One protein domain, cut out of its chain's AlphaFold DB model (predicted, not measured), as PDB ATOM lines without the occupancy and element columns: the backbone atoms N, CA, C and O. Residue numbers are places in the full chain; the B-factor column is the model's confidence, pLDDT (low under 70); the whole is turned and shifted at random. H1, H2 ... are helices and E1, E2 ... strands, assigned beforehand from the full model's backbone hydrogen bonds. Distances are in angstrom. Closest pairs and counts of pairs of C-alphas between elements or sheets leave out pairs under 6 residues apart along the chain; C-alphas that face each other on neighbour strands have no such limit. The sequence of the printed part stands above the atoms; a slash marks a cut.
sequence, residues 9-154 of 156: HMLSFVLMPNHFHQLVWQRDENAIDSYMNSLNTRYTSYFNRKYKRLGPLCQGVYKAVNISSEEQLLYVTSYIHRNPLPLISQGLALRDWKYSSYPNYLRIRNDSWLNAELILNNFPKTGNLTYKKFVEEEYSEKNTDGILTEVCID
ATOM      1  N   HIS A   9      -6.318  46.749 -29.757       94.25
ATOM      2  CA  HIS A   9      -7.093  45.612 -29.254       94.25
ATOM      3  C   HIS A   9      -6.243  44.800 -28.271       94.25
ATOM      4  O   HIS A   9      -5.124  44.397 -28.597       94.25
ATOM      5  N   MET A  10      -6.768  44.524 -27.076       96.44
ATOM      6  CA  MET A  10      -6.068  43.704 -26.083       96.44
ATOM      7  C   MET A  10      -6.257  42.218 -26.394       96.44
ATOM      8  O   MET A  10      -7.391  41.743 -26.439       96.44
ATOM      9  N   LEU A  11      -5.165  41.468 -26.553       96.69
ATOM     10  CA  LEU A  11      -5.214  40.017 -26.761       96.69
ATOM     11  C   LEU A  11      -5.014  39.278 -25.435       96.69
ATOM     12  O   LEU A  11      -5.819  38.418 -25.065       96.69
ATOM     13  N   SER A  12      -3.976  39.643 -24.682       97.25
ATOM     14  CA  SER A  12      -3.724  39.134 -23.332       97.25
ATOM     15  C   SER A  12      -2.965  40.148 -22.476       97.25
ATOM     16  O   SER A  12      -2.257  41.018 -22.967       97.25
ATOM     17  N   PHE A  13      -3.135  40.038 -21.164       97.81
ATOM     18  CA  PHE A  13      -2.401  40.803 -20.161       97.81
ATOM     19  C   PHE A  13      -2.174  39.991 -18.881       97.81
ATOM     20  O   PHE A  13      -2.934  39.055 -18.576       97.81
ATOM     21  N   VAL A  14      -1.193  40.433 -18.095       96.94
ATOM     22  CA  VAL A  14      -1.021  40.129 -16.669       96.94
ATOM     23  C   VAL A  14      -0.513  41.365 -15.935       96.94
ATOM     24  O   VAL A  14       0.364  42.068 -16.430       96.94
ATOM     25  N   LEU A  15      -1.057  41.625 -14.748       95.50
ATOM     26  CA  LEU A  15      -0.495  42.574 -13.794       95.50
ATOM     27  C   LEU A  15       0.168  41.796 -12.653       95.50
ATOM     28  O   LEU A  15      -0.442  40.894 -12.065       95.50
ATOM     29  N   MET A  16       1.399  42.185 -12.347       92.44
ATOM     30  CA  MET A  16       2.230  41.686 -11.257       92.44
ATOM     31  C   MET A  16       2.390  42.789 -10.192       92.44
ATOM     32  O   MET A  16       1.983  43.930 -10.420       92.44
ATOM     33  N   PRO A  17       2.937  42.492  -8.997       90.00
ATOM     34  CA  PRO A  17       3.097  43.501  -7.947       90.00
ATOM     35  C   PRO A  17       4.070  44.635  -8.304       90.00
ATOM     36  O   PRO A  17       3.863  45.760  -7.852       90.00
ATOM     37  N   ASN A  18       5.114  44.340  -9.087       86.00
ATOM     38  CA  ASN A  18       6.116  45.299  -9.566       86.00
ATOM     39  C   ASN A  18       5.918  45.708 -11.035       86.00
ATOM     40  O   ASN A  18       6.167  46.860 -11.362       86.00
ATOM     41  N   HIS A  19       5.438  44.811 -11.901       89.12
ATOM     42  CA  HIS A  19       5.402  45.030 -13.351       89.12
ATOM     43  C   HIS A  19       4.076  44.612 -14.014       89.12
ATOM     44  O   HIS A  19       3.142  44.148 -13.358       89.12
ATOM     45  N   PHE A  20       3.971  44.762 -15.336       93.62
ATOM     46  CA  PHE A  20       2.902  44.154 -16.130       93.62
ATOM     47  C   PHE A  20       3.384  43.782 -17.532       93.62
ATOM     48  O   PHE A  20       4.301  44.410 -18.061       93.62
ATOM     49  N   HIS A  21       2.692  42.818 -18.143       94.62
ATOM     50  CA  HIS A  21       2.860  42.448 -19.551       94.62
ATOM     51  C   HIS A  21       1.544  42.617 -20.298       94.62
ATOM     52  O   HIS A  21       0.473  42.302 -19.760       94.62
ATOM     53  N   GLN A  22       1.622  43.078 -21.544       96.06
ATOM     54  CA  GLN A  22       0.480  43.193 -22.449       96.06
ATOM     55  C   GLN A  22       0.858  42.714 -23.853       96.06
ATOM     56  O   GLN A  22       1.847  43.168 -24.427       96.06
ATOM     57  N   LEU A  23       0.020  41.845 -24.414       96.19
ATOM     58  CA  LEU A  23      -0.003  41.498 -25.827       96.19
ATOM     59  C   LEU A  23      -1.193  42.210 -26.466       96.19
ATOM     60  O   LEU A  23      -2.356  41.960 -26.130       96.19
ATOM     61  N   VAL A  24      -0.884  43.094 -27.404       95.56
ATOM     62  CA  VAL A  24      -1.851  43.955 -28.081       95.56
ATOM     63  C   VAL A  24      -1.700  43.837 -29.587       95.56
ATOM     64  O   VAL A  24      -0.598  43.666 -30.104       95.56
ATOM     65  N   TRP A  25      -2.813  43.976 -30.296       93.19
ATOM     66  CA  TRP A  25      -2.805  44.245 -31.726       93.19
ATOM     67  C   TRP A  25      -3.038  45.739 -31.940       93.19
ATOM     68  O   TRP A  25      -4.043  46.276 -31.470       93.19
ATOM     69  N   GLN A  26      -2.109  46.403 -32.630       92.50
ATOM     70  CA  GLN A  26      -2.282  47.786 -33.062       92.50
ATOM     71  C   GLN A  26      -2.767  47.834 -34.510       92.50
ATOM     72  O   GLN A  26      -2.256  47.110 -35.367       92.50
ATOM     73  N   ARG A  27      -3.750  48.694 -34.778       89.00
ATOM     74  CA  ARG A  27      -4.283  48.929 -36.123       89.00
ATOM     75  C   ARG A  27      -3.498  50.002 -36.871       89.00
ATOM     76  O   ARG A  27      -3.249  49.851 -38.063       89.00
ATOM     77  N   ASP A  28      -3.125  51.062 -36.159       87.94
ATOM     78  CA  ASP A  28      -2.446  52.226 -36.718       87.94
ATOM     79  C   ASP A  28      -0.975  52.248 -36.285       87.94
ATOM     80  O   ASP A  28      -0.627  51.896 -35.153       87.94
ATOM     81  N   GLU A  29      -0.108  52.702 -37.185       80.75
ATOM     82  CA  GLU A  29       1.309  52.918 -36.902       80.75
ATOM     83  C   GLU A  29       1.464  53.964 -35.777       80.75
ATOM     84  O   GLU A  29       0.865  55.041 -35.825       80.75
ATOM     85  N   ASN A  30       2.275  53.657 -34.756       85.88
ATOM     86  CA  ASN A  30       2.490  54.470 -33.542       85.88
ATOM     87  C   ASN A  30       1.288  54.572 -32.566       85.88
ATOM     88  O   ASN A  30       1.334  55.349 -31.601       85.88
ATOM     89  N   ALA A  31       0.218  53.783 -32.745       91.12
ATOM     90  CA  ALA A  31      -0.888  53.752 -31.780       91.12
ATOM     91  C   ALA A  31      -0.424  53.309 -30.379       91.12
ATOM     92  O   ALA A  31      -0.910  53.844 -29.374       91.12
ATOM     93  N   ILE A  32       0.536  52.376 -30.308       91.31
ATOM     94  CA  ILE A  32       1.042  51.849 -29.037       91.31
ATOM     95  C   ILE A  32       1.758  52.910 -28.194       91.31
ATOM     96  O   ILE A  32       1.538  52.977 -26.986       91.31
ATOM     97  N   ASP A  33       2.516  53.810 -28.818       91.44
ATOM     98  CA  ASP A  33       3.258  54.867 -28.123       91.44
ATOM     99  C   ASP A  33       2.301  55.852 -27.444       91.44
ATOM    100  O   ASP A  33       2.445  56.202 -26.268       91.44
ATOM    101  N   SER A  34       1.253  56.246 -28.172       93.00
ATOM    102  CA  SER A  34       0.193  57.116 -27.658       93.00
ATOM    103  C   SER A  34      -0.615  56.440 -26.547       93.00
ATOM    104  O   SER A  34      -0.958  57.088 -25.549       93.00
ATOM    105  N   TYR A  35      -0.894  55.141 -26.690       93.88
ATOM    106  CA  TYR A  35      -1.562  54.329 -25.675       93.88
ATOM    107  C   TYR A  35      -0.727  54.237 -24.393       93.88
ATOM    108  O   TYR A  35      -1.223  54.593 -23.320       93.88
ATOM    109  N   MET A  36       0.546  53.851 -24.498       93.38
ATOM    110  CA  MET A  36       1.437  53.643 -23.354       93.38
ATOM    111  C   MET A  36       1.786  54.940 -22.634       93.38
ATOM    112  O   MET A  36       1.726  54.989 -21.404       93.38
ATOM    113  N   ASN A  37       2.044  56.025 -23.369       92.44
ATOM    114  CA  ASN A  37       2.211  57.350 -22.777       92.44
ATOM    115  C   ASN A  37       0.957  57.764 -21.981       92.44
ATOM    116  O   ASN A  37       1.045  58.191 -20.826       92.44
ATOM    117  N   SER A  38      -0.233  57.574 -22.563       93.62
ATOM    118  CA  SER A  38      -1.502  57.870 -21.895       93.62
ATOM    119  C   SER A  38      -1.745  56.979 -20.666       93.62
ATOM    120  O   SER A  38      -2.200  57.483 -19.636       93.62
ATOM    121  N   LEU A  39      -1.459  55.676 -20.748       93.19
ATOM    122  CA  LEU A  39      -1.617  54.717 -19.652       93.19
ATOM    123  C   LEU A  39      -0.697  55.071 -18.478       93.19
ATOM    124  O   LEU A  39      -1.182  55.329 -17.372       93.19
ATOM    125  N   ASN A  40       0.607  55.170 -18.736       92.44
ATOM    126  CA  ASN A  40       1.628  55.394 -17.714       92.44
ATOM    127  C   ASN A  40       1.480  56.770 -17.055       92.44
ATOM    128  O   ASN A  40       1.527  56.870 -15.825       92.44
ATOM    129  N   THR A  41       1.213  57.824 -17.836       92.81
ATOM    130  CA  THR A  41       0.990  59.182 -17.309       92.81
ATOM    131  C   THR A  41      -0.226  59.230 -16.384       92.81
ATOM    132  O   THR A  41      -0.149  59.785 -15.281       92.81
ATOM    133  N   ARG A  42      -1.355  58.630 -16.791       92.75
ATOM    134  CA  ARG A  42      -2.580  58.603 -15.975       92.75
ATOM    135  C   ARG A  42      -2.404  57.759 -14.718       92.75
ATOM    136  O   ARG A  42      -2.790  58.217 -13.643       92.75
ATOM    137  N   TYR A  43      -1.815  56.568 -14.833       93.19
ATOM    138  CA  TYR A  43      -1.615  55.672 -13.692       93.19
ATOM    139  C   TYR A  43      -0.652  56.277 -12.664       93.19
ATOM    140  O   TYR A  43      -1.010  56.378 -11.491       93.19
ATOM    141  N   THR A  44       0.492  56.806 -13.111       93.62
ATOM    142  CA  THR A  44       1.453  57.533 -12.263       93.62
ATOM    143  C   THR A  44       0.790  58.711 -11.552       93.62
ATOM    144  O   THR A  44       0.908  58.849 -10.334       93.62
ATOM    145  N   SER A  45       0.025  59.533 -12.281       94.44
ATOM    146  CA  SER A  45      -0.676  60.696 -11.716       94.44
ATOM    147  C   SER A  45      -1.736  60.299 -10.683       94.44
ATOM    148  O   SER A  45      -1.861  60.941  -9.638       94.44
ATOM    149  N   TYR A  46      -2.497  59.234 -10.945       95.69
ATOM    150  CA  TYR A  46      -3.474  58.683 -10.004       95.69
ATOM    151  C   TYR A  46      -2.794  58.132  -8.747       95.69
ATOM    152  O   TYR A  46      -3.187  58.492  -7.636       95.69
ATOM    153  N   PHE A  47      -1.764  57.302  -8.916       95.69
ATOM    154  CA  PHE A  47      -1.051  56.645  -7.827       95.69
ATOM    155  C   PHE A  47      -0.368  57.672  -6.917       95.69
ATOM    156  O   PHE A  47      -0.622  57.690  -5.712       95.69
ATOM    157  N   ASN A  48       0.417  58.591  -7.488       96.50
ATOM    158  CA  ASN A  48       1.095  59.645  -6.733       96.50
ATOM    159  C   ASN A  48       0.092  60.524  -5.961       96.50
ATOM    160  O   ASN A  48       0.311  60.793  -4.780       96.50
ATOM    161  N   ARG A  49      -1.056  60.891  -6.557       97.00
ATOM    162  CA  ARG A  49      -2.124  61.624  -5.842       97.00
ATOM    163  C   ARG A  49      -2.760  60.808  -4.716       97.00
ATOM    164  O   ARG A  49      -2.979  61.347  -3.634       97.00
ATOM    165  N   LYS A  50      -3.064  59.528  -4.952       97.56
ATOM    166  CA  LYS A  50      -3.715  58.638  -3.975       97.56
ATOM    167  C   LYS A  50      -2.829  58.362  -2.760       97.56
ATOM    168  O   LYS A  50      -3.316  58.403  -1.636       97.56
ATOM    169  N   TYR A  51      -1.545  58.105  -2.993       97.06
ATOM    170  CA  TYR A  51      -0.574  57.733  -1.961       97.06
ATOM    171  C   TYR A  51       0.309  58.908  -1.501       97.06
ATOM    172  O   TYR A  51       1.261  58.697  -0.756       97.06
ATOM    173  N   LYS A  52      -0.009  60.145  -1.920       97.12
ATOM    174  CA  LYS A  52       0.728  61.390  -1.605       97.12
ATOM    175  C   LYS A  52       2.237  61.302  -1.891       97.12
ATOM    176  O   LYS A  52       3.053  61.860  -1.161       97.12
ATOM    177  N   ARG A  53       2.604  60.585  -2.953       96.44
ATOM    178  CA  ARG A  53       3.993  60.314  -3.340       96.44
ATOM    179  C   ARG A  53       4.467  61.324  -4.389       96.44
ATOM    180  O   ARG A  53       3.671  61.805  -5.193       96.44
ATOM    181  N   LEU A  54       5.763  61.623  -4.394       91.31
ATOM    182  CA  LEU A  54       6.422  62.477  -5.386       91.31
ATOM    183  C   LEU A  54       7.362  61.635  -6.267       91.31
ATOM    184  O   LEU A  54       7.805  60.566  -5.852       91.31
ATOM    185  N   GLY A  55       7.674  62.129  -7.468       89.06
ATOM    186  CA  GLY A  55       8.623  61.492  -8.391       89.06
ATOM    187  C   GLY A  55       8.037  60.408  -9.321       89.06
ATOM    188  O   GLY A  55       6.831  60.131  -9.280       89.06
ATOM    189  N   PRO A  56       8.878  59.820 -10.195       89.12
ATOM    190  CA  PRO A  56       8.481  58.816 -11.189       89.12
ATOM    191  C   PRO A  56       8.049  57.504 -10.525       89.12
ATOM    192  O   PRO A  56       8.591  57.129  -9.482       89.12
ATOM    193  N   LEU A  57       7.022  56.845 -11.073       89.75
ATOM    194  CA  LEU A  57       6.495  55.579 -10.544       89.75
ATOM    195  C   LEU A  57       7.176  54.366 -11.183       89.75
ATOM    196  O   LEU A  57       7.768  53.581 -10.453       89.75
ATOM    197  N   CYS A  58       7.105  54.254 -12.510       86.75
ATOM    198  CA  CYS A  58       7.834  53.254 -13.294       86.75
ATOM    199  C   CYS A  58       9.323  53.624 -13.364       86.75
ATOM    200  O   CYS A  58       9.650  54.819 -13.387       86.75
ATOM    201  N   GLN A  59      10.217  52.636 -13.426       79.25
ATOM    202  CA  GLN A  59      11.667  52.880 -13.389       79.25
ATOM    203  C   GLN A  59      12.269  53.229 -14.761       79.25
ATOM    204  O   GLN A  59      13.397  53.718 -14.828       79.25
ATOM    205  N   GLY A  60      11.520  53.046 -15.852       81.69
ATOM    206  CA  GLY A  60      11.974  53.351 -17.208       81.69
ATOM    207  C   GLY A  60      10.848  53.574 -18.218       81.69
ATOM    208  O   GLY A  60       9.676  53.734 -17.869       81.69
ATOM    209  N   VAL A  61      11.229  53.599 -19.498       82.94
ATOM    210  CA  VAL A  61      10.287  53.489 -20.622       82.94
ATOM    211  C   VAL A  61       9.739  52.062 -20.706       82.94
ATOM    212  O   VAL A  61      10.378  51.124 -20.232       82.94
ATOM    213  N   TYR A  62       8.576  51.886 -21.337       86.19
ATOM    214  CA  TYR A  62       8.146  50.544 -21.723       86.19
ATOM    215  C   TYR A  62       9.100  49.997 -22.788       86.19
ATOM    216  O   TYR A  62       9.549  50.731 -23.672       86.19
ATOM    217  N   LYS A  63       9.405  48.706 -22.702       86.56
ATOM    218  CA  LYS A  63      10.021  47.954 -23.790       86.56
ATOM    219  C   LYS A  63       8.931  47.588 -24.789       86.56
ATOM    220  O   LYS A  63       7.778  47.398 -24.406       86.56
ATOM    221  N   ALA A  64       9.302  47.553 -26.061       86.38
ATOM    222  CA  ALA A  64       8.442  47.184 -27.170       86.38
ATOM    223  C   ALA A  64       9.291  46.640 -28.310       86.38
ATOM    224  O   ALA A  64      10.435  47.044 -28.515       86.38
ATOM    225  N   VAL A  65       8.687  45.732 -29.053       86.25
ATOM    226  CA  VAL A  65       9.236  44.990 -30.188       86.25
ATOM    227  C   VAL A  65       8.008  44.761 -31.147       86.25
ATOM    228  O   VAL A  65       6.943  45.307 -30.835       86.25
ATOM    229  N   ASN A  66       8.052  44.109 -32.333       85.88
ATOM    230  CA  ASN A  66       6.897  44.157 -33.282       85.88
ATOM    231  C   ASN A  66       6.570  42.900 -34.144       85.88
ATOM    232  O   ASN A  66       7.352  42.551 -35.013       85.88
ATOM    233  N   ILE A  67       5.378  42.296 -33.953       85.19
ATOM    234  CA  ILE A  67       4.909  40.950 -34.417       85.19
ATOM    235  C   ILE A  67       5.435  40.412 -35.776       85.19
ATOM    236  O   ILE A  67       5.364  41.110 -36.786       85.19
ATOM    237  N   SER A  68       5.787  39.106 -35.838       86.50
ATOM    238  CA  SER A  68       6.083  38.403 -37.107       86.50
ATOM    239  C   SER A  68       5.745  36.898 -37.252       86.50
ATOM    240  O   SER A  68       5.695  36.445 -38.394       86.50
ATOM    241  N   SER A  69       5.482  36.104 -36.197       88.69
ATOM    242  CA  SER A  69       5.127  34.669 -36.344       88.69
ATOM    243  C   SER A  69       3.988  34.198 -35.429       88.69
ATOM    244  O   SER A  69       3.779  34.731 -34.338       88.69
ATOM    245  N   GLU A  70       3.247  33.178 -35.878       89.00
ATOM    246  CA  GLU A  70       2.153  32.560 -35.113       89.00
ATOM    247  C   GLU A  70       2.680  31.774 -33.904       89.00
ATOM    248  O   GLU A  70       2.184  31.952 -32.796       89.00
ATOM    249  N   GLU A  71       3.734  30.972 -34.078       87.94
ATOM    250  CA  GLU A  71       4.368  30.215 -32.988       87.94
ATOM    251  C   GLU A  71       4.762  31.129 -31.820       87.94
ATOM    252  O   GLU A  71       4.429  30.854 -30.665       87.94
ATOM    253  N   GLN A  72       5.391  32.269 -32.123       85.31
ATOM    254  CA  GLN A  72       5.819  33.208 -31.097       85.31
ATOM    255  C   GLN A  72       4.644  34.019 -30.520       85.31
ATOM    256  O   GLN A  72       4.656  34.322 -29.330       85.31
ATOM    257  N   LEU A  73       3.586  34.296 -31.296       89.25
ATOM    258  CA  LEU A  73       2.324  34.849 -30.774       89.25
ATOM    259  C   LEU A  73       1.704  33.918 -29.714       89.25
ATOM    260  O   LEU A  73       1.298  34.374 -28.638       89.25
ATOM    261  N   LEU A  74       1.657  32.611 -29.989       92.06
ATOM    262  CA  LEU A  74       1.158  31.616 -29.040       92.06
ATOM    263  C   LEU A  74       2.072  31.528 -27.810       92.06
ATOM    264  O   LEU A  74       1.584  31.650 -26.683       92.06
ATOM    265  N   TYR A  75       3.386  31.396 -28.015       90.62
ATOM    266  CA  TYR A  75       4.380  31.346 -26.939       90.62
ATOM    267  C   TYR A  75       4.289  32.561 -26.004       90.62
ATOM    268  O   TYR A  75       4.166  32.382 -24.793       90.62
ATOM    269  N   VAL A  76       4.259  33.787 -26.542       92.19
ATOM    270  CA  VAL A  76       4.144  35.027 -25.749       92.19
ATOM    271  C   VAL A  76       2.836  35.059 -24.959       92.19
ATOM    272  O   VAL A  76       2.838  35.434 -23.788       92.19
ATOM    273  N   THR A  77       1.717  34.601 -25.534       94.94
ATOM    274  CA  THR A  77       0.449  34.536 -24.784       94.94
ATOM    275  C   THR A  77       0.552  33.567 -23.594       94.94
ATOM    276  O   THR A  77       0.093  33.894 -22.495       94.94
ATOM    277  N   SER A  78       1.211  32.417 -23.779       93.25
ATOM    278  CA  SER A  78       1.487  31.460 -22.698       93.25
ATOM    279  C   SER A  78       2.434  32.043 -21.648       93.25
ATOM    280  O   SER A  78       2.114  32.004 -20.463       93.25
ATOM    281  N   TYR A  79       3.538  32.672 -22.059       92.44
ATOM    282  CA  TYR A  79       4.484  33.357 -21.172       92.44
ATOM    283  C   TYR A  79       3.787  34.395 -20.273       92.44
ATOM    284  O   TYR A  79       3.911  34.333 -19.047       92.44
ATOM    285  N   ILE A  80       2.955  35.268 -20.853       95.25
ATOM    286  CA  ILE A  80       2.154  36.267 -20.123       95.25
ATOM    287  C   ILE A  80       1.241  35.598 -19.085       95.25
ATOM    288  O   ILE A  80       1.119  36.074 -17.956       95.25
ATOM    289  N   HIS A  81       0.589  34.486 -19.431       95.81
ATOM    290  CA  HIS A  81      -0.282  33.770 -18.493       95.81
ATOM    291  C   HIS A  81       0.475  32.950 -17.452       95.81
ATOM    292  O   HIS A  81      -0.067  32.760 -16.367       95.81
ATOM    293  N   ARG A  82       1.703  32.507 -17.738       92.75
ATOM    294  CA  ARG A  82       2.592  31.779 -16.816       92.75
ATOM    295  C   ARG A  82       3.366  32.700 -15.873       92.75
ATOM    296  O   ARG A  82       3.812  32.234 -14.831       92.75
ATOM    297  N   ASN A  83       3.484  33.992 -16.177       91.75
ATOM    298  CA  ASN A  83       4.238  34.957 -15.373       91.75
ATOM    299  C   ASN A  83       3.864  34.990 -13.859       91.75
ATOM    300  O   ASN A  83       4.770  35.131 -13.043       91.75
ATOM    301  N   PRO A  84       2.603  34.746 -13.425       92.94
ATOM    302  CA  PRO A  84       2.261  34.601 -12.004       92.94
ATOM    303  C   PRO A  84       2.799  33.351 -11.294       92.94
ATOM    304  O   PRO A  84       2.758  33.322 -10.064       92.94
ATOM    305  N   LEU A  85       3.269  32.315 -12.008       90.25
ATOM    306  CA  LEU A  85       3.683  31.032 -11.413       90.25
ATOM    307  C   LEU A  85       4.663  31.173 -10.229       90.25
ATOM    308  O   LEU A  85       4.418  30.518  -9.217       90.25
ATOM    309  N   PRO A  86       5.704  32.036 -10.259       88.06
ATOM    310  CA  PRO A  86       6.628  32.192  -9.130       88.06
ATOM    311  C   PRO A  86       5.998  32.834  -7.882       88.06
ATOM    312  O   PRO A  86       6.537  32.696  -6.787       88.06
ATOM    313  N   LEU A  87       4.873  33.546  -8.031       87.19
ATOM    314  CA  LEU A  87       4.135  34.177  -6.926       87.19
ATOM    315  C   LEU A  87       2.959  33.330  -6.427       87.19
ATOM    316  O   LEU A  87       2.356  33.649  -5.397       87.19
ATOM    317  N   ILE A  88       2.610  32.265  -7.147       85.25
ATOM    318  CA  ILE A  88       1.556  31.333  -6.765       85.25
ATOM    319  C   ILE A  88       2.100  30.399  -5.682       85.25
ATOM    320  O   ILE A  88       2.826  29.439  -5.932       85.25
ATOM    321  N   SER A  89       1.737  30.705  -4.438       75.50
ATOM    322  CA  SER A  89       1.939  29.811  -3.303       75.50
ATOM    323  C   SER A  89       0.980  28.612  -3.359       75.50
ATOM    324  O   SER A  89      -0.007  28.603  -4.101       75.50
ATOM    325  N   GLN A  90       1.265  27.586  -2.549       60.88
ATOM    326  CA  GLN A  90       0.435  26.383  -2.453       60.88
ATOM    327  C   GLN A  90      -1.050  26.736  -2.243       60.88
ATOM    328  O   GLN A  90      -1.406  27.399  -1.270       60.88
ATOM    329  N   GLY A  91      -1.912  26.260  -3.146       63.94
ATOM    330  CA  GLY A  91      -3.370  26.417  -3.066       63.94
ATOM    331  C   GLY A  91      -3.988  27.422  -4.046       63.94
ATOM    332  O   GLY A  91      -5.204  27.398  -4.219       63.94
ATOM    333  N   LEU A  92      -3.192  28.252  -4.725       78.00
ATOM    334  CA  LEU A  92      -3.642  29.045  -5.876       78.00
ATOM    335  C   LEU A  92      -3.322  28.302  -7.184       78.00
ATOM    336  O   LEU A  92      -2.283  27.655  -7.292       78.00
ATOM    337  N   ALA A  93      -4.190  28.401  -8.191       89.12
ATOM    338  CA  ALA A  93      -3.866  28.028  -9.568       89.12
ATOM    339  C   ALA A  93      -3.851  29.277 -10.466       89.12
ATOM    340  O   ALA A  93      -4.412  30.315 -10.117       89.12
ATOM    341  N   LEU A  94      -3.254  29.182 -11.662       92.19
ATOM    342  CA  LEU A  94      -3.183  30.302 -12.617       92.19
ATOM    343  C   LEU A  94      -4.558  30.931 -12.907       92.19
ATOM    344  O   LEU A  94      -4.681  32.149 -13.026       92.19
ATOM    345  N   ARG A  95      -5.610  30.102 -12.965       94.25
ATOM    346  CA  ARG A  95      -7.009  30.524 -13.171       94.25
ATOM    347  C   ARG A  95      -7.561  31.435 -12.065       94.25
ATOM    348  O   ARG A  95      -8.558  32.113 -12.285       94.25
ATOM    349  N   ASP A  96      -6.948  31.409 -10.885       93.75
ATOM    350  CA  ASP A  96      -7.378  32.149  -9.699       93.75
ATOM    351  C   ASP A  96      -6.629  33.498  -9.583       93.75
ATOM    352  O   ASP A  96      -7.020  34.375  -8.805       93.75
ATOM    353  N   TRP A  97      -5.593  33.727 -10.409       94.88
ATOM    354  CA  TRP A  97      -4.892  35.010 -10.510       94.88
ATOM    355  C   TRP A  97      -5.750  36.051 -11.239       94.88
ATOM    356  O   TRP A  97      -5.599  36.325 -12.432       94.88
ATOM    357  N   LYS A  98      -6.664  36.681 -10.495       93.62
ATOM    358  CA  LYS A  98      -7.641  37.658 -11.015       93.62
ATOM    359  C   LYS A  98      -7.040  38.841 -11.792       93.62
ATOM    360  O   LYS A  98      -7.773  39.495 -12.533       93.62
ATOM    361  N   TYR A  99      -5.746  39.124 -11.626       96.06
ATOM    362  CA  TYR A  99      -5.039  40.212 -12.303       96.06
ATOM    363  C   TYR A  99      -4.415  39.814 -13.655       96.06
ATOM    364  O   TYR A  99      -3.680  40.609 -14.233       96.06
ATOM    365  N   SER A 100      -4.704  38.622 -14.188       97.19
ATOM    366  CA  SER A 100      -4.398  38.258 -15.577       97.19
ATOM    367  C   SER A 100      -5.664  38.097 -16.412       97.19
ATOM    368  O   SER A 100      -6.782  38.046 -15.896       97.19
ATOM    369  N   SER A 101      -5.470  37.994 -17.722       98.25
ATOM    370  CA  SER A 101      -6.475  37.596 -18.715       98.25
ATOM    371  C   SER A 101      -6.721  36.084 -18.791       98.25
ATOM    372  O   SER A 101      -7.666  35.664 -19.455       98.25
ATOM    373  N   TYR A 102      -5.931  35.245 -18.113       97.75
ATOM    374  CA  TYR A 102      -6.070  33.784 -18.194       97.75
ATOM    375  C   TYR A 102      -7.476  33.250 -17.820       97.75
ATOM    376  O   TYR A 102      -7.977  32.369 -18.524       97.75
ATOM    377  N   PRO A 103      -8.201  33.813 -16.826       97.31
ATOM    378  CA  PRO A 103      -9.586  33.418 -16.545       97.31
ATOM    379  C   PRO A 103     -10.542  33.610 -17.735       97.31
ATOM    380  O   PRO A 103     -11.530  32.883 -17.845       97.31
ATOM    381  N   ASN A 104     -10.259  34.547 -18.648       98.06
ATOM    382  CA  ASN A 104     -11.039  34.746 -19.872       98.06
ATOM    383  C   ASN A 104     -10.816  33.611 -20.872       98.06
ATOM    384  O   ASN A 104     -11.766  33.102 -21.462       98.06
ATOM    385  N   TYR A 105      -9.563  33.180 -21.020       97.31
ATOM    386  CA  TYR A 105      -9.184  32.076 -21.900       97.31
ATOM    387  C   TYR A 105      -9.791  30.746 -21.432       97.31
ATOM    388  O   TYR A 105     -10.163  29.904 -22.247       97.31
ATOM    389  N   LEU A 106      -9.989  30.600 -20.119       96.00
ATOM    390  CA  LEU A 106     -10.697  29.477 -19.500       96.00
ATOM    391  C   LEU A 106     -12.229  29.633 -19.446       96.00
ATOM    392  O   LEU A 106     -12.899  28.762 -18.895       96.00
ATOM    393  N   ARG A 107     -12.795  30.719 -19.995       95.19
ATOM    394  CA  ARG A 107     -14.241  31.041 -19.968       95.19
ATOM    395  C   ARG A 107     -14.843  31.212 -18.564       95.19
ATOM    396  O   ARG A 107     -16.058  31.156 -18.402       95.19
ATOM    397  N   ILE A 108     -14.001  31.459 -17.560       95.94
ATOM    398  CA  ILE A 108     -14.397  31.750 -16.171       95.94
ATOM    399  C   ILE A 108     -14.796  33.228 -16.030       95.94
ATOM    400  O   ILE A 108     -15.702  33.562 -15.268       95.94
ATOM    401  N   ARG A 109     -14.141  34.117 -16.788       95.88
ATOM    402  CA  ARG A 109     -14.483  35.542 -16.911       95.88
ATOM    403  C   ARG A 109     -14.815  35.878 -18.366       95.88
ATOM    404  O   ARG A 109     -14.324  35.222 -19.279       95.88
ATOM    405  N   ASN A 110     -15.637  36.901 -18.588       95.19
ATOM    406  CA  ASN A 110     -15.952  37.405 -19.921       95.19
ATOM    407  C   ASN A 110     -15.874  38.936 -19.941       95.19
ATOM    408  O   ASN A 110     -16.848  39.617 -19.628       95.19
ATOM    409  N   ASP A 111     -14.700  39.463 -20.283       96.50
ATOM    410  CA  ASP A 111     -14.482  40.896 -20.482       96.50
ATOM    411  C   ASP A 111     -14.645  41.240 -21.968       96.50
ATOM    412  O   ASP A 111     -13.864  40.783 -22.800       96.50
ATOM    413  N   SER A 112     -15.630  42.075 -22.307       95.12
ATOM    414  CA  SER A 112     -15.970  42.419 -23.699       95.12
ATOM    415  C   SER A 112     -14.900  43.213 -24.458       95.12
ATOM    416  O   SER A 112     -14.984  43.337 -25.675       95.12
ATOM    417  N   TRP A 113     -13.909  43.757 -23.751       95.31
ATOM    418  CA  TRP A 113     -12.779  44.514 -24.301       95.31
ATOM    419  C   TRP A 113     -11.531  43.650 -24.562       95.31
ATOM    420  O   TRP A 113     -10.504  44.184 -24.977       95.31
ATOM    421  N   LEU A 114     -11.598  42.339 -24.295       97.38
ATOM    422  CA  LEU A 114     -10.498  41.398 -24.505       97.38
ATOM    423  C   LEU A 114     -10.780  40.482 -25.706       97.38
ATOM    424  O   LEU A 114     -11.688  39.652 -25.680       97.38
ATOM    425  N   ASN A 115      -9.931  40.545 -26.726       95.81
ATOM    426  CA  ASN A 115     -10.068  39.808 -27.982       95.81
ATOM    427  C   ASN A 115      -9.443  38.396 -27.911       95.81
ATOM    428  O   ASN A 115      -8.761  37.960 -28.838       95.81
ATOM    429  N   ALA A 116      -9.691  37.660 -26.820       96.38
ATOM    430  CA  ALA A 116      -9.089  36.344 -26.560       96.38
ATOM    431  C   ALA A 116      -9.360  35.298 -27.664       96.38
ATOM    432  O   ALA A 116      -8.550  34.396 -27.871       96.38
ATOM    433  N   GLU A 117     -10.467  35.427 -28.408       95.12
ATOM    434  CA  GLU A 117     -10.809  34.526 -29.522       95.12
ATOM    435  C   GLU A 117      -9.735  34.481 -30.618       95.12
ATOM    436  O   GLU A 117      -9.537  33.431 -31.223       95.12
ATOM    437  N   LEU A 118      -9.003  35.580 -30.848       93.19
ATOM    438  CA  LEU A 118      -7.928  35.621 -31.849       93.19
ATOM    439  C   LEU A 118      -6.801  34.628 -31.534       93.19
ATOM    440  O   LEU A 118      -6.182  34.100 -32.452       93.19
ATOM    441  N   ILE A 119      -6.574  34.334 -30.250       95.19
ATOM    442  CA  ILE A 119      -5.619  33.311 -29.818       95.19
ATOM    443  C   ILE A 119      -6.305  31.949 -29.664       95.19
ATOM    444  O   ILE A 119      -5.760  30.938 -30.101       95.19
ATOM    445  N   LEU A 120      -7.508  31.901 -29.077       95.69
ATOM    446  CA  LEU A 120      -8.229  30.646 -28.823       95.69
ATOM    447  C   LEU A 120      -8.637  29.903 -30.104       95.69
ATOM    448  O   LEU A 120      -8.759  28.683 -30.058       95.69
ATOM    449  N   ASN A 121      -8.810  30.595 -31.233       95.38
ATOM    450  CA  ASN A 121      -9.107  29.967 -32.526       95.38
ATOM    451  C   ASN A 121      -7.988  29.035 -33.032       95.38
ATOM    452  O   ASN A 121      -8.272  28.163 -33.850       95.38
ATOM    453  N   ASN A 122      -6.761  29.164 -32.517       93.56
ATOM    454  CA  ASN A 122      -5.632  28.292 -32.862       93.56
ATOM    455  C   ASN A 122      -5.618  26.984 -32.041       93.56
ATOM    456  O   ASN A 122      -4.769  26.124 -32.257       93.56
ATOM    457  N   PHE A 123      -6.560  26.805 -31.101       94.19
ATOM    458  CA  PHE A 123      -6.642  25.629 -30.232       94.19
ATOM    459  C   PHE A 123      -8.007  24.934 -30.351       94.19
ATOM    460  O   PHE A 123      -9.052  25.593 -30.315       94.19
ATOM    461  N   PRO A 124      -8.062  23.591 -30.406       90.19
ATOM    462  CA  PRO A 124      -9.320  22.876 -30.247       90.19
ATOM    463  C   PRO A 124      -9.951  23.170 -28.878       90.19
ATOM    464  O   PRO A 124      -9.282  23.235 -27.847       90.19
ATOM    465  N   LYS A 125     -11.284  23.297 -28.863       84.44
ATOM    466  CA  LYS A 125     -12.071  23.590 -27.649       84.44
ATOM    467  C   LYS A 125     -12.074  22.442 -26.628       84.44
ATOM    468  O   LYS A 125     -12.408  22.662 -25.468       84.44
ATOM    469  N   THR A 126     -11.731  21.227 -27.052       85.19
ATOM    470  CA  THR A 126     -11.719  20.002 -26.239       85.19
ATOM    471  C   THR A 126     -10.527  19.112 -26.611       85.19
ATOM    472  O   THR A 126      -9.876  19.315 -27.634       85.19
ATOM    473  N   GLY A 127     -10.232  18.109 -25.778       84.62
ATOM    474  CA  GLY A 127      -9.151  17.149 -26.018       84.62
ATOM    475  C   GLY A 127      -7.790  17.585 -25.461       84.62
ATOM    476  O   GLY A 127      -7.704  18.370 -24.516       84.62
ATOM    477  N   ASN A 128      -6.716  17.033 -26.030       82.25
ATOM    478  CA  ASN A 128      -5.364  17.131 -25.468       82.25
ATOM    479  C   ASN A 128      -4.526  18.322 -25.958       82.25
ATOM    480  O   ASN A 128      -3.418  18.490 -25.475       82.25
ATOM    481  N   LEU A 129      -5.041  19.156 -26.863       87.25
ATOM    482  CA  LEU A 129      -4.326  20.322 -27.404       87.25
ATOM    483  C   LEU A 129      -5.053  21.638 -27.071       87.25
ATOM    484  O   LEU A 129      -5.045  22.580 -27.849       87.25
ATOM    485  N   THR A 130      -5.752  21.696 -25.933       94.19
ATOM    486  CA  THR A 130      -6.462  22.914 -25.507       94.19
ATOM    487  C   THR A 130      -5.485  23.992 -25.036       94.19
ATOM    488  O   THR A 130      -4.426  23.683 -24.491       94.19
ATOM    489  N   TYR A 131      -5.889  25.265 -25.130       95.06
ATOM    490  CA  TYR A 131      -5.102  26.391 -24.609       95.06
ATOM    491  C   TYR A 131      -4.688  26.209 -23.138       95.06
ATOM    492  O   TYR A 131      -3.557  26.493 -22.761       95.06
ATOM    493  N   LYS A 132      -5.586  25.663 -22.302       94.94
ATOM    494  CA  LYS A 132      -5.295  25.354 -20.893       94.94
ATOM    495  C   LYS A 132      -4.063  24.457 -20.752       94.94
ATOM    496  O   LYS A 132      -3.194  24.761 -19.945       94.94
ATOM    497  N   LYS A 133      -3.992  23.382 -21.543       92.38
ATOM    498  CA  LYS A 133      -2.858  22.451 -21.547       92.38
ATOM    499  C   LYS A 133      -1.589  23.121 -22.068       92.38
ATOM    500  O   LYS A 133      -0.568  23.028 -21.415       92.38
ATOM    501  N   PHE A 134      -1.675  23.887 -23.152       92.62
ATOM    502  CA  PHE A 134      -0.537  24.644 -23.690       92.62
ATOM    503  C   PHE A 134       0.077  25.673 -22.707       92.62
ATOM    504  O   PHE A 134       1.261  25.986 -22.804       92.62
ATOM    505  N   VAL A 135      -0.704  26.188 -21.750       92.81
ATOM    506  CA  VAL A 135      -0.212  27.086 -20.685       92.81
ATOM    507  C   VAL A 135       0.285  26.337 -19.442       92.81
ATOM    508  O   VAL A 135       1.227  26.790 -18.795       92.81
ATOM    509  N   GLU A 136      -0.359  25.229 -19.069       90.75
ATOM    510  CA  GLU A 136      -0.076  24.513 -17.814       90.75
ATOM    511  C   GLU A 136       0.891  23.320 -17.961       90.75
ATOM    512  O   GLU A 136       1.459  22.886 -16.960       90.75
ATOM    513  N   GLU A 137       1.089  22.783 -19.167       85.31
ATOM    514  CA  GLU A 137       2.064  21.724 -19.465       85.31
ATOM    515  C   GLU A 137       3.423  22.353 -19.843       85.31
ATOM    516  O   GLU A 137       3.483  23.434 -20.433       85.31
ATOM    517  N   GLU A 138       4.542  21.722 -19.464       59.34
ATOM    518  CA  GLU A 138       5.875  22.323 -19.626       59.34
ATOM    519  C   GLU A 138       6.288  22.481 -21.097       59.34
ATOM    520  O   GLU A 138       6.648  21.519 -21.777       59.34
ATOM    521  N   TYR A 139       6.351  23.732 -21.556       51.75
ATOM    522  CA  TYR A 139       7.147  24.095 -22.726       51.75
ATOM    523  C   TYR A 139       8.628  24.123 -22.334       51.75
ATOM    524  O   TYR A 139       9.008  24.871 -21.430       51.75
ATOM    525  N   SER A 140       9.461  23.316 -22.996       45.69
ATOM    526  CA  SER A 140      10.913  23.336 -22.787       45.69
ATOM    527  C   SER A 140      11.515  24.541 -23.509       45.69
ATOM    528  O   SER A 140      11.315  24.704 -24.710       45.69
ATOM    529  N   GLU A 141      12.270  25.374 -22.793       44.12
ATOM    530  CA  GLU A 141      12.903  26.574 -23.349       44.12
ATOM    531  C   GLU A 141      13.963  26.215 -24.401       44.12
ATOM    532  O   GLU A 141      15.117  25.915 -24.080       44.12
ATOM    533  N   LYS A 142      13.578  26.250 -25.682       37.34
ATOM    534  CA  LYS A 142      14.507  26.238 -26.817       37.34
ATOM    535  C   LYS A 142      14.045  27.198 -27.908       37.34
ATOM    536  O   LYS A 142      13.155  26.870 -28.678       37.34
ATOM    537  N   ASN A 143      14.775  28.310 -28.000       41.59
ATOM    538  CA  ASN A 143      14.837  29.273 -29.103       41.59
ATOM    539  C   ASN A 143      13.553  30.052 -29.436       41.59
ATOM    540  O   ASN A 143      12.661  29.533 -30.091       41.59
ATOM    541  N   THR A 144      13.580  31.364 -29.175       39.91
ATOM    542  CA  THR A 144      12.886  32.356 -30.020       39.91
ATOM    543  C   THR A 144      13.633  33.692 -29.976       39.91
ATOM    544  O   THR A 144      13.228  34.629 -29.295       39.91
ATOM    545  N   ASP A 145      14.740  33.781 -30.719       37.44
ATOM    546  CA  ASP A 145      15.314  35.071 -31.117       37.44
ATOM    547  C   ASP A 145      14.478  35.619 -32.282       37.44
ATOM    548  O   ASP A 145      14.624  35.197 -33.431       37.44
ATOM    549  N   GLY A 146      13.551  36.529 -31.981       32.81
ATOM    550  CA  GLY A 146      12.602  37.062 -32.956       32.81
ATOM    551  C   GLY A 146      11.884  38.300 -32.431       32.81
ATOM    552  O   GLY A 146      11.401  38.327 -31.302       32.81
ATOM    553  N   ILE A 147      11.835  39.348 -33.249       34.66
ATOM    554  CA  ILE A 147      11.357  40.680 -32.870       34.66
ATOM    555  C   ILE A 147       9.809  40.689 -32.968       34.66
ATOM    556  O   ILE A 147       9.309  40.959 -34.046       34.66
ATOM    557  N   LEU A 148       9.049  40.372 -31.896       40.06
ATOM    558  CA  LEU A 148       7.554  40.350 -31.813       40.06
ATOM    559  C   LEU A 148       6.999  41.369 -30.790       40.06
ATOM    560  O   LEU A 148       7.732  41.785 -29.912       40.06
ATOM    561  N   THR A 149       5.712  41.754 -30.825       38.50
ATOM    562  CA  THR A 149       5.156  42.773 -29.893       38.50
ATOM    563  C   THR A 149       5.022  42.309 -28.441       38.50
ATOM    564  O   THR A 149       4.011  41.721 -28.060       38.50
ATOM    565  N   GLU A 150       5.998  42.688 -27.613       42.50
ATOM    566  CA  GLU A 150       5.958  42.582 -26.151       42.50
ATOM    567  C   GLU A 150       6.004  43.975 -25.514       42.50
ATOM    568  O   GLU A 150       7.036  44.641 -25.572       42.50
ATOM    569  N   VAL A 151       4.913  44.419 -24.878       43.22
ATOM    570  CA  VAL A 151       4.966  45.617 -24.026       43.22
ATOM    571  C   VAL A 151       5.301  45.223 -22.592       43.22
ATOM    572  O   VAL A 151       4.415  44.966 -21.770       43.22
ATOM    573  N   CYS A 152       6.605  45.196 -22.330       41.97
ATOM    574  CA  CYS A 152       7.215  44.908 -21.037       41.97
ATOM    575  C   CYS A 152       7.513  46.206 -20.280       41.97
ATOM    576  O   CYS A 152       8.298  47.033 -20.748       41.97
ATOM    577  N   ILE A 153       6.949  46.386 -19.083       40.34
ATOM    578  CA  ILE A 153       7.510  47.331 -18.098       40.34
ATOM    579  C   ILE A 153       8.227  46.515 -17.028       40.34
ATOM    580  O   ILE A 153       7.710  46.357 -15.930       40.34
ATOM    581  N   ASP A 154       9.398  45.973 -17.366       34.34
ATOM    582  CA  ASP A 154      10.245  45.247 -16.414       34.34
ATOM    583  C   ASP A 154      10.789  46.195 -15.335       34.34
ATOM    584  O   ASP A 154      11.854  46.796 -15.494       34.34
TER     585      ASP A 154
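What this domain is: This is residues 9 to 154 of the 156 residues of a protein of Candidatus Gottesmanbacteria bacterium RBG_16_52_11 (UniProt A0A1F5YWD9). A hairpin of two strands, E1 and E2, sits near the middle, with H2 and the short helices H3, H4 and H5 on one side of it and the long helix H1 standing off on the other. The last stretch comes back beside E2, where residues 151 to 152 pair antiparallel with residues 21 to 22; residues 124 to 129 stick out. The printed part has 146 residues with two named strands, then five named helices; the class is mixed, with under half of the residues in named elements. It is compact, with a radius of gyration of the C-alphas of 16.2 A and spans of 52 by 40 by 32 A.

How they stand to each other: Start at E1, residues 9 to 15, which forms an antiparallel hairpin with E2, residues 20 to 26; N 23 and O 12 are within hydrogen-bond range at 2.8 A. H1, residues 31 to 50, comes closest to E2 at the C-alphas of Gln 26 and Ile 32, 6.6 A, and is apart from H2, residues 70 to 82. Look at C-alpha 80 of H2: it is 6.1 A from that of Val 14 in E1, their closest pair. H3, residues 102 to 105, and H4, residues 117 to 120, are each close to H2 but not clearly touching, nearest at C-alphas 81 and 102, 5.8 A, and 74 and 119, 7.0 A. H5, residues 131 to 136, touches residues 78 to 82 of H2 alone, the same way at a steep tilt of 53 degrees, closest at the C-alphas of Ser 78 and Val 135, 5.1 A. In H1, H2 and H5 every O i to N i+4 pair is within hydrogen-bond range; H3 and H4 are too short for one.

Where its parts are: Find C-alpha 9 at (-7.093, 45.612, -29.254); E1 runs 17.1 A from there, and E2 18.1 A. From C-alpha 31 at (-0.888, 53.752, -31.780) H1 runs 28.4 A; H2 measures 18.3 A. H5 ends at C-alpha 136, (-0.076, 24.513, -17.814).

The domain as a whole: The C-alphas farthest apart, of Leu 54 and Gly 127, are 52.2 A apart. The printed part has no cut; the links H1 to H2, H2 to H3 and H3 to H4 are long. Residues 90 to 91 and 138 to 154 have pLDDT under 70.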